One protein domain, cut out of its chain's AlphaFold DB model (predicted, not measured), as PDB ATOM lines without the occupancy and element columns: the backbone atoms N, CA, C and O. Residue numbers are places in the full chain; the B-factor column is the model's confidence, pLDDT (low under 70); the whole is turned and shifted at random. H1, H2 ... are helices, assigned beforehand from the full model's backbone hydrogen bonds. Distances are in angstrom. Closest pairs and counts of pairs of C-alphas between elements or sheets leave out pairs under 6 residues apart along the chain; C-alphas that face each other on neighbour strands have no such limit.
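This is residues 713 to 789 of the 789 residues of the protein "GOLD domain-containing protein" of Hyaloperonospora arabidopsidis (strain Emoy2) (UniProt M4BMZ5). The longest helix, H2, and the short H1 make a slanted helical hairpin; H3 crosses H1, and H4 turns off from H3 at a corner, away from the hairpin. An unnamed tail, residues 779 to 789, follows H4. The 77 printed residues, with four named helices in the order H1 to H4 and no named strand, are all helix in class, compact with a radius of gyration of the C-alphas of 12.2 A, and span 38 by 24 by 17 A.

H2, residues 732 to 746, is 21.4 A long and begins at C-alpha 732 (142.799, 180.400, 98.989). H1 is residues 714 to 720, H3 756 to 764. H4, residues 767 to 778, 16.4 A, ends at C-alpha 778 (134.913, 182.366, 91.448).

H1 and H2, a hairpin, touch at a steep tilt of 41 degrees, opposite ways; their closest C-alphas, Pro 714 and Ile 742, are 6.2 A apart. H3, the hub, touches H1 at a steep tilt of 53 degrees, the same way, with C-alphas of Glu 715 and Gly 763 closest at 4.3 A. H2, with residues 738 to 742 alone, only just touches H3, with 3 pairs of C-alphas within 8 A, the closest Thr 739 and Leu 756 at 6.4 A. H4, with residues 767 to 770 alone, touches H3 only at the corner, C-alphas of Ala 767 and Ser 761 closest at 6.4 A; H4 is apart from H1 and H2. Every O i to N i+4 pair is within hydrogen-bond range in H2, H3 and H4, and 2 of 3 in H1.

The C-alphas farthest apart, Ser 750 and Leu 779, are 38.6 A apart. The printed part has no cut; the link from H1 to H2 is long. Low confidence, pLDDT under 70, includes residues 776 to 789.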
ATOM      1  N   SER A 713     137.477 170.712 116.585       89.00
ATOM      2  CA  SER A 713     137.157 169.943 115.370       89.00
ATOM      3  C   SER A 713     137.305 170.815 114.111       89.00
ATOM      4  O   SER A 713     137.151 172.038 114.216       89.00
ATOM      5  N   PRO A 714     137.593 170.244 112.926       89.06
ATOM      6  CA  PRO A 714     137.708 171.015 111.685       89.06
ATOM      7  C   PRO A 714     136.475 171.880 111.379       89.06
ATOM      8  O   PRO A 714     136.618 173.029 110.970       89.06
ATOM      9  N   GLU A 715     135.269 171.404 111.692       88.25
ATOM     10  CA  GLU A 715     134.013 172.149 111.509       88.25
ATOM     11  C   GLU A 715     133.952 173.373 112.432       88.25
ATOM     12  O   GLU A 715     133.445 174.430 112.071       88.25
ATOM     13  N   ARG A 716     134.520 173.271 113.640       86.94
ATOM     14  CA  ARG A 716     134.634 174.402 114.568       86.94
ATOM     15  C   ARG A 716     135.651 175.433 114.064       86.94
ATOM     16  O   ARG A 716     135.466 176.625 114.309       86.94
ATOM     17  N   VAL A 717     136.699 174.998 113.354       87.81
ATOM     18  CA  VAL A 717     137.694 175.891 112.733       87.81
ATOM     19  C   VAL A 717     137.080 176.713 111.596       87.81
ATOM     20  O   VAL A 717     137.413 177.890 111.477       87.81
ATOM     21  N   VAL A 718     136.108 176.168 110.853       86.69
ATOM     22  CA  VAL A 718     135.318 176.923 109.853       86.69
ATOM     23  C   VAL A 718     134.685 178.176 110.477       86.69
ATOM     24  O   VAL A 718     134.787 179.276 109.927       86.69
ATOM     25  N   GLY A 719     134.113 178.037 111.679       84.38
ATOM     26  CA  GLY A 719     133.575 179.162 112.448       84.38
ATOM     27  C   GLY A 719     134.653 180.124 112.973       84.38
ATOM     28  O   GLY A 719     134.452 181.338 112.968       84.38
ATOM     29  N   LEU A 720     135.826 179.621 113.382       85.56
ATOM     30  CA  LEU A 720     136.947 180.463 113.841       85.56
ATOM     31  C   LEU A 720     137.549 181.318 112.715       85.56
ATOM     32  O   LEU A 720     137.913 182.472 112.948       85.56
ATOM     33  N   LEU A 721     137.602 180.775 111.498       86.12
ATOM     34  CA  LEU A 721     137.981 181.491 110.279       86.12
ATOM     35  C   LEU A 721     136.848 182.377 109.735       86.12
ATOM     36  O   LEU A 721     137.049 183.075 108.746       86.12
ATOM     37  N   LYS A 722     135.674 182.400 110.387       84.12
ATOM     38  CA  LYS A 722     134.487 183.179 109.990       84.12
ATOM     39  C   LYS A 722     134.037 182.923 108.544       84.12
ATOM     40  O   LYS A 722     133.516 183.827 107.891       84.12
ATOM     41  N   LEU A 723     134.221 181.694 108.062       80.38
ATOM     42  CA  LEU A 723     133.733 181.268 106.746       80.38
ATOM     43  C   LEU A 723     132.195 181.204 106.732       80.38
ATOM     44  O   LEU A 723     131.552 181.474 105.725       80.38
ATOM     45  N   GLU A 724     131.582 180.942 107.886       71.31
ATOM     46  CA  GLU A 724     130.137 181.021 108.100       71.31
ATOM     47  C   GLU A 724     129.705 182.500 108.229       71.31
ATOM     48  O   GLU A 724     129.616 183.053 109.323       71.31
ATOM     49  N   GLY A 725     129.513 183.186 107.096       66.69
ATOM     50  CA  GLY A 725     128.873 184.513 107.052       66.69
ATOM     51  C   GLY A 725     129.689 185.665 106.456       66.69
ATOM     52  O   GLY A 725     129.190 186.790 106.420       66.69
ATOM     53  N   ARG A 726     130.917 185.432 105.967       70.69
ATOM     54  CA  ARG A 726     131.689 186.445 105.222       70.69
ATOM     55  C   ARG A 726     132.249 185.864 103.922       70.69
ATOM     56  O   ARG A 726     133.215 185.109 103.991       70.69
ATOM     57  N   PRO A 727     131.730 186.248 102.738       69.06
ATOM     58  CA  PRO A 727     132.282 185.772 101.469       69.06
ATOM     59  C   PRO A 727     133.759 186.167 101.308       69.06
ATOM     60  O   PRO A 727     134.541 185.395 100.775       69.06
ATOM     61  N   GLU A 728     134.181 187.305 101.868       70.81
ATOM     62  CA  GLU A 728     135.581 187.766 101.881       70.81
ATOM     63  C   GLU A 728     136.547 186.848 102.649       70.81
ATOM     64  O   GLU A 728     137.752 186.919 102.428       70.81
ATOM     65  N   ALA A 729     136.050 185.995 103.552       76.56
ATOM     66  CA  ALA A 729     136.888 185.058 104.296       76.56
ATOM     67  C   ALA A 729     137.223 183.790 103.486       76.56
ATOM     68  O   ALA A 729     138.167 183.086 103.840       76.56
ATOM     69  N   PHE A 730     136.508 183.512 102.387       78.75
ATOM     70  CA  PHE A 730     136.797 182.404 101.466       78.75
ATOM     71  C   PHE A 730     137.977 182.732 100.543       78.75
ATOM     72  O   PHE A 730     137.830 182.870  99.335       78.75
ATOM     73  N   THR A 731     139.160 182.881 101.126       81.75
ATOM     74  CA  THR A 731     140.414 183.061 100.390       81.75
ATOM     75  C   THR A 731     141.127 181.722 100.222       81.75
ATOM     76  O   THR A 731     140.978 180.833 101.068       81.75
ATOM     77  N   ALA A 732     141.956 181.587  99.181       80.88
ATOM     78  CA  ALA A 732     142.799 180.400  98.989       80.88
ATOM     79  C   ALA A 732     143.634 180.085 100.247       80.88
ATOM     80  O   ALA A 732     143.642 178.956 100.722       80.88
ATOM     81  N   ALA A 733     144.200 181.118 100.881       85.50
ATOM     82  CA  ALA A 733     144.961 180.997 102.122       85.50
ATOM     83  C   ALA A 733     144.177 180.344 103.278       85.50
ATOM     84  O   ALA A 733     144.720 179.511 104.002       85.50
ATOM     85  N   ASN A 734     142.905 180.716 103.471       88.06
ATOM     86  CA  ASN A 734     142.073 180.151 104.537       88.06
ATOM     87  C   ASN A 734     141.656 178.704 104.239       88.06
ATOM     88  O   ASN A 734     141.570 177.891 105.162       88.06
ATOM     89  N   LEU A 735     141.423 178.374 102.967       87.25
ATOM     90  CA  LEU A 735     141.090 177.017 102.528       87.25
ATOM     91  C   LEU A 735     142.300 176.077 102.616       87.25
ATOM     92  O   LEU A 735     142.160 174.956 103.111       87.25
ATOM     93  N   ASP A 736     143.486 176.551 102.235       87.50
ATOM     94  CA  ASP A 736     144.746 175.824 102.399       87.50
ATOM     95  C   ASP A 736     145.026 175.548 103.881       87.50
ATOM     96  O   ASP A 736     145.296 174.410 104.255       87.50
ATOM     97  N   MET A 737     144.871 176.554 104.750       89.19
ATOM     98  CA  MET A 737     145.043 176.406 106.203       89.19
ATOM     99  C   MET A 737     144.070 175.379 106.804       89.19
ATOM    100  O   MET A 737     144.451 174.587 107.668       89.19
ATOM    101  N   LEU A 738     142.807 175.379 106.361       90.06
ATOM    102  CA  LEU A 738     141.815 174.398 106.800       90.06
ATOM    103  C   LEU A 738     142.177 172.991 106.311       90.06
ATOM    104  O   LEU A 738     142.075 172.038 107.079       90.06
ATOM    105  N   THR A 739     142.651 172.864 105.073       89.81
ATOM    106  CA  THR A 739     143.116 171.593 104.498       89.81
ATOM    107  C   THR A 739     144.331 171.050 105.252       89.81
ATOM    108  O   THR A 739     144.341 169.882 105.643       89.81
ATOM    109  N   GLU A 740     145.312 171.911 105.538       89.06
ATOM    110  CA  GLU A 740     146.500 171.600 106.341       89.06
ATOM    111  C   GLU A 740     146.094 171.143 107.755       89.06
ATOM    112  O   GLU A 740     146.602 170.142 108.264       89.06
ATOM    113  N   TYR A 741     145.095 171.794 108.367       90.62
ATOM    114  CA  TYR A 741     144.580 171.378 109.673       90.62
ATOM    115  C   TYR A 741     143.810 170.056 109.647       90.62
ATOM    116  O   TYR A 741     143.952 169.271 110.583       90.62
ATOM    117  N   ILE A 742     143.011 169.786 108.608       89.25
ATOM    118  CA  ILE A 742     142.319 168.498 108.453       89.25
ATOM    119  C   ILE A 742     143.355 167.371 108.431       89.25
ATOM    120  O   ILE A 742     143.235 166.433 109.216       89.25
ATOM    121  N   GLY A 743     144.414 167.493 107.623       86.75
ATOM    122  CA  GLY A 743     145.522 166.533 107.639       86.75
ATOM    123  C   GLY A 743     146.102 166.364 109.048       86.75
ATOM    124  O   GLY A 743     146.057 165.275 109.623       86.75
ATOM    125  N   HIS A 744     146.515 167.472 109.664       85.69
ATOM    126  CA  HIS A 744     147.171 167.473 110.975       85.69
ATOM    127  C   HIS A 744     146.287 166.981 112.150       85.69
ATOM    128  O   HIS A 744     146.793 166.501 113.177       85.69
ATOM    129  N   TYR A 745     144.959 167.098 112.038       85.56
ATOM    130  CA  TYR A 745     143.989 166.630 113.036       85.56
ATOM    131  C   TYR A 745     143.764 165.111 112.972       85.56
ATOM    132  O   TYR A 745     143.548 164.482 114.016       85.56
ATOM    133  N   TYR A 746     143.827 164.530 111.769       85.19
ATOM    134  CA  TYR A 746     143.555 163.112 111.516       85.19
ATOM    135  C   TYR A 746     144.806 162.226 111.409       85.19
ATOM    136  O   TYR A 746     144.655 161.015 111.505       85.19
ATOM    137  N   GLU A 747     146.019 162.787 111.326       80.56
ATOM    138  CA  GLU A 747     147.304 162.047 111.285       80.56
ATOM    139  C   GLU A 747     147.419 160.880 112.287       80.56
ATOM    140  O   GLU A 747     147.976 159.839 111.954       80.56
ATOM    141  N   ASN A 748     146.864 161.026 113.497       71.75
ATOM    142  CA  ASN A 748     146.939 160.018 114.566       71.75
ATOM    143  C   ASN A 748     145.571 159.404 114.934       71.75
ATOM    144  O   ASN A 748     145.408 158.883 116.039       71.75
ATOM    145  N   ARG A 749     144.554 159.519 114.068       77.31
ATOM    146  CA  ARG A 749     143.197 158.998 114.319       77.31
ATOM    147  C   ARG A 749     142.865 157.839 113.384       77.31
ATOM    148  O   ARG A 749     143.260 157.823 112.227       77.31
ATOM    149  N   SER A 750     142.084 156.879 113.876       57.75
ATOM    150  CA  SER A 750     141.566 155.775 113.067       57.75
ATOM    151  C   SER A 750     140.429 156.271 112.163       57.75
ATOM    152  O   SER A 750     139.287 156.373 112.611       57.75
ATOM    153  N   GLY A 751     140.748 156.623 110.916       67.56
ATOM    154  CA  GLY A 751     139.779 157.012 109.884       67.56
ATOM    155  C   GLY A 751     140.397 157.895 108.797       67.56
ATOM    156  O   GLY A 751     141.274 158.705 109.087       67.56
ATOM    157  N   ALA A 752     139.944 157.747 107.548       74.94
ATOM    158  CA  ALA A 752     140.372 158.621 106.456       74.94
ATOM    159  C   ALA A 752     139.919 160.076 106.715       74.94
ATOM    160  O   ALA A 752     138.788 160.278 107.173       74.94
ATOM    161  N   PRO A 753     140.762 161.089 106.432       83.19
ATOM    162  CA  PRO A 753     140.378 162.483 106.611       83.19
ATOM    163  C   PRO A 753     139.192 162.838 105.693       83.19
ATOM    164  O   PRO A 753     139.208 162.479 104.511       83.19
ATOM    165  N   PRO A 754     138.155 163.531 106.200       85.31
ATOM    166  CA  PRO A 754     137.039 163.989 105.379       85.31
ATOM    167  C   PRO A 754     137.512 165.001 104.326       85.31
ATOM    168  O   PRO A 754     138.477 165.735 104.540       85.31
ATOM    169  N   SER A 755     136.817 165.065 103.187       85.38
ATOM    170  CA  SER A 755     137.122 166.055 102.150       85.38
ATOM    171  C   SER A 755     136.819 167.480 102.627       85.38
ATOM    172  O   SER A 755     135.926 167.701 103.449       85.38
ATOM    173  N   LEU A 756     137.528 168.468 102.071       85.12
ATOM    174  CA  LEU A 756     137.348 169.883 102.415       85.12
ATOM    175  C   LEU A 756     135.885 170.340 102.251       85.12
ATOM    176  O   LEU A 756     135.342 170.990 103.140       85.12
ATOM    177  N   ILE A 757     135.220 169.932 101.162       83.31
ATOM    178  CA  ILE A 757     133.797 170.230 100.906       83.31
ATOM    179  C   ILE A 757     132.911 169.674 102.019       83.31
ATOM    180  O   ILE A 757     131.991 170.356 102.471       83.31
ATOM    181  N   LYS A 758     133.185 168.449 102.483       83.81
ATOM    182  CA  LYS A 758     132.391 167.814 103.535       83.81
ATOM    183  C   LYS A 758     132.492 168.599 104.846       83.81
ATOM    184  O   LYS A 758     131.464 168.897 105.446       83.81
ATOM    185  N   VAL A 759     133.701 169.020 105.222       86.19
ATOM    186  CA  VAL A 759     133.942 169.849 106.418       86.19
ATOM    187  C   VAL A 759     133.291 171.233 106.298       86.19
ATOM    188  O   VAL A 759     132.700 171.717 107.263       86.19
ATOM    189  N   LEU A 760     133.349 171.866 105.123       84.56
ATOM    190  CA  LEU A 760     132.697 173.158 104.873       84.56
ATOM    191  C   LEU A 760     131.168 173.053 104.942       84.56
ATOM    192  O   LEU A 760     130.525 173.889 105.578       84.56
ATOM    193  N   SER A 761     130.589 172.013 104.338       82.94
ATOM    194  CA  SER A 761     129.148 171.742 104.377       82.94
ATOM    195  C   SER A 761     128.656 171.526 105.811       82.94
ATOM    196  O   SER A 761     127.651 172.111 106.216       82.94
ATOM    197  N   ASP A 762     129.378 170.720 106.590       83.44
ATOM    198  CA  ASP A 762     129.009 170.400 107.973       83.44
ATOM    199  C   ASP A 762     129.245 171.594 108.923       83.44
ATOM    200  O   ASP A 762     128.508 171.776 109.898       83.44
ATOM    201  N   GLY A 763     130.231 172.447 108.618       81.56
ATOM    202  CA  GLY A 763     130.549 173.664 109.367       81.56
ATOM    203  C   GLY A 763     129.579 174.828 109.135       81.56
ATOM    204  O   GLY A 763     129.160 175.449 110.104       81.56
ATOM    205  N   ILE A 764     129.196 175.114 107.883       79.94
ATOM    206  CA  ILE A 764     128.352 176.275 107.514       79.94
ATOM    207  C   ILE A 764     126.853 175.981 107.664       79.94
ATOM    208  O   ILE A 764     126.041 176.902 107.727       79.94
ATOM    209  N   ARG A 765     126.462 174.698 107.709       68.25
ATOM    210  CA  ARG A 765     125.083 174.217 107.949       68.25
ATOM    211  C   ARG A 765     124.019 174.690 106.942       68.25
ATOM    212  O   ARG A 765     122.856 174.320 107.077       68.25
ATOM    213  N   SER A 766     124.399 175.456 105.914       73.50
ATOM    214  CA  SER A 766     123.538 175.923 104.823       73.50
ATOM    215  C   SER A 766     124.249 175.798 103.476       73.50
ATOM    216  O   SER A 766     125.173 176.554 103.164       73.50
ATOM    217  N   ALA A 767     123.782 174.857 102.651       68.25
ATOM    218  CA  ALA A 767     124.325 174.616 101.315       68.25
ATOM    219  C   ALA A 767     124.190 175.843 100.392       68.25
ATOM    220  O   ALA A 767     125.080 176.111  99.590       68.25
ATOM    221  N   GLY A 768     123.118 176.631 100.549       67.44
ATOM    222  CA  GLY A 768     122.906 177.852  99.766       67.44
ATOM    223  C   GLY A 768     123.922 178.954 100.080       67.44
ATOM    224  O   GLY A 768     124.420 179.606  99.169       67.44
ATOM    225  N   VAL A 769     124.288 179.128 101.355       70.50
ATOM    226  CA  VAL A 769     125.290 180.130 101.771       70.50
ATOM    227  C   VAL A 769     126.685 179.740 101.283       70.50
ATOM    228  O   VAL A 769     127.425 180.597 100.803       70.50
ATOM    229  N   LEU A 770     127.020 178.447 101.347       75.81
ATOM    230  CA  LEU A 770     128.275 177.919 100.812       75.81
ATOM    231  C   LEU A 770     128.362 178.113  99.287       75.81
ATOM    232  O   LEU A 770     129.367 178.625  98.802       75.81
ATOM    233  N   ALA A 771     127.300 177.786  98.545       72.62
ATOM    234  CA  ALA A 771     127.263 177.956  97.092       72.62
ATOM    235  C   ALA A 771     127.421 179.428  96.671       72.62
ATOM    236  O   ALA A 771     128.222 179.734  95.792       72.62
ATOM    237  N   VAL A 772     126.716 180.355  97.330       71.81
ATOM    238  CA  VAL A 772     126.836 181.797  97.049       71.81
ATOM    239  C   VAL A 772     128.245 182.307  97.352       71.81
ATOM    240  O   VAL A 772     128.787 183.091  96.574       71.81
ATOM    241  N   ALA A 773     128.864 181.864  98.450       69.19
ATOM    242  CA  ALA A 773     130.214 182.285  98.807       69.19
ATOM    243  C   ALA A 773     131.272 181.786  97.806       69.19
ATOM    244  O   ALA A 773     132.116 182.576  97.382       69.19
ATOM    245  N   LEU A 774     131.183 180.520  97.378       72.44
ATOM    246  CA  LEU A 774     132.070 179.942  96.361       72.44
ATOM    247  C   LEU A 774     131.896 180.634  95.001       72.44
ATOM    248  O   LEU A 774     132.881 181.050  94.395       72.44
ATOM    249  N   LEU A 775     130.651 180.857  94.561       70.88
ATOM    250  CA  LEU A 775     130.350 181.569  93.312       70.88
ATOM    251  C   LEU A 775     130.836 183.026  93.336       70.88
ATOM    252  O   LEU A 775     131.373 183.516  92.347       70.88
ATOM    253  N   THR A 776     130.694 183.717  94.471       69.81
ATOM    254  CA  THR A 776     131.164 185.106  94.626       69.81
ATOM    255  C   THR A 776     132.685 185.207  94.500       69.81
ATOM    256  O   THR A 776     133.185 186.197  93.967       69.81
ATOM    257  N   GLN A 777     133.424 184.197  94.968       67.44
ATOM    258  CA  GLN A 777     134.884 184.164  94.860       67.44
ATOM    259  C   GLN A 777     135.371 183.694  93.488       67.44
ATOM    260  O   GLN A 777     136.314 184.275  92.961       67.44
ATOM    261  N   LEU A 778     134.673 182.750  92.847       67.94
ATOM    262  CA  LEU A 778     134.913 182.366  91.448       67.94
ATOM    263  C   LEU A 778     134.803 183.547  90.472       67.94
ATOM    264  O   LEU A 778     135.514 183.587  89.472       67.94
ATOM    265  N   LEU A 779     133.929 184.514  90.766       65.38
ATOM    266  CA  LEU A 779     133.782 185.745  89.984       65.38
ATOM    267  C   LEU A 779     134.871 186.795  90.275       65.38
ATOM    268  O   LEU A 779     135.010 187.739  89.499       65.38
ATOM    269  N   ARG A 780     135.614 186.675  91.386       61.81
ATOM    270  CA  ARG A 780     136.627 187.652  91.832       61.81
ATOM    271  C   ARG A 780     138.071 187.196  91.615       61.81
ATOM    272  O   ARG A 780     138.915 188.051  91.366       61.81
ATOM    273  N   GLU A 781     138.365 185.900  91.703       57.31
ATOM    274  CA  GLU A 781     139.724 185.350  91.590       57.31
ATOM    275  C   GLU A 781     139.779 184.092  90.700       57.31
ATOM    276  O   GLU A 781     138.971 183.172  90.832       57.31
ATOM    277  N   GLU A 782     140.798 183.994  89.837       49.34
ATOM    278  CA  GLU A 782     141.116 182.777  89.075       49.34
ATOM    279  C   GLU A 782     142.045 181.841  89.868       49.34
ATOM    280  O   GLU A 782     143.222 181.696  89.542       49.34
ATOM    281  N   THR A 783     141.547 181.172  90.914       54.38
ATOM    282  CA  THR A 783     142.340 180.134  91.608       54.38
ATOM    283  C   THR A 783     141.871 178.709  91.258       54.38
ATOM    284  O   THR A 783     140.671 178.422  91.215       54.38
ATOM    285  N   PRO A 784     142.797 177.761  91.002       56.75
ATOM    286  CA  PRO A 784     142.461 176.421  90.511       56.75
ATOM    287  C   PRO A 784     141.807 175.508  91.559       56.75
ATOM    288  O   PRO A 784     141.104 174.571  91.186       56.75
ATOM    289  N   GLN A 785     142.014 175.757  92.856       56.03
ATOM    290  CA  GLN A 785     141.329 175.013  93.918       56.03
ATOM    291  C   GLN A 785     139.856 175.430  94.053       56.03
ATOM    292  O   GLN A 785     139.002 174.556  94.163       56.03
ATOM    293  N   LEU A 786     139.544 176.732  93.962       60.91
ATOM    294  CA  LEU A 786     138.165 177.244  93.996       60.91
ATOM    295  C   LEU A 786     137.342 176.830  92.765       60.91
ATOM    296  O   LEU A 786     136.128 176.765  92.864       60.91
ATOM    297  N   ARG A 787     137.981 176.523  91.624       61.59
ATOM    298  CA  ARG A 787     137.310 175.923  90.449       61.59
ATOM    299  C   ARG A 787     136.987 174.434  90.608       61.59
ATOM    300  O   ARG A 787     136.148 173.928  89.870       61.59
ATOM    301  N   LYS A 788     137.716 173.716  91.471       62.78
ATOM    302  CA  LYS A 788     137.516 172.276  91.720       62.78
ATOM    303  C   LYS A 788     136.496 172.002  92.826       62.78
ATOM    304  O   LYS A 788     135.890 170.933  92.810       62.78
ATOM    305  N   LEU A 789     136.406 172.909  93.800       56.56
ATOM    306  CA  LEU A 789     135.373 172.947  94.841       56.56
ATOM    307  C   LEU A 789     134.051 173.436  94.252       56.56
ATOM    308  O   LEU A 789     133.010 172.923  94.716       56.56
TER     309      LEU A 789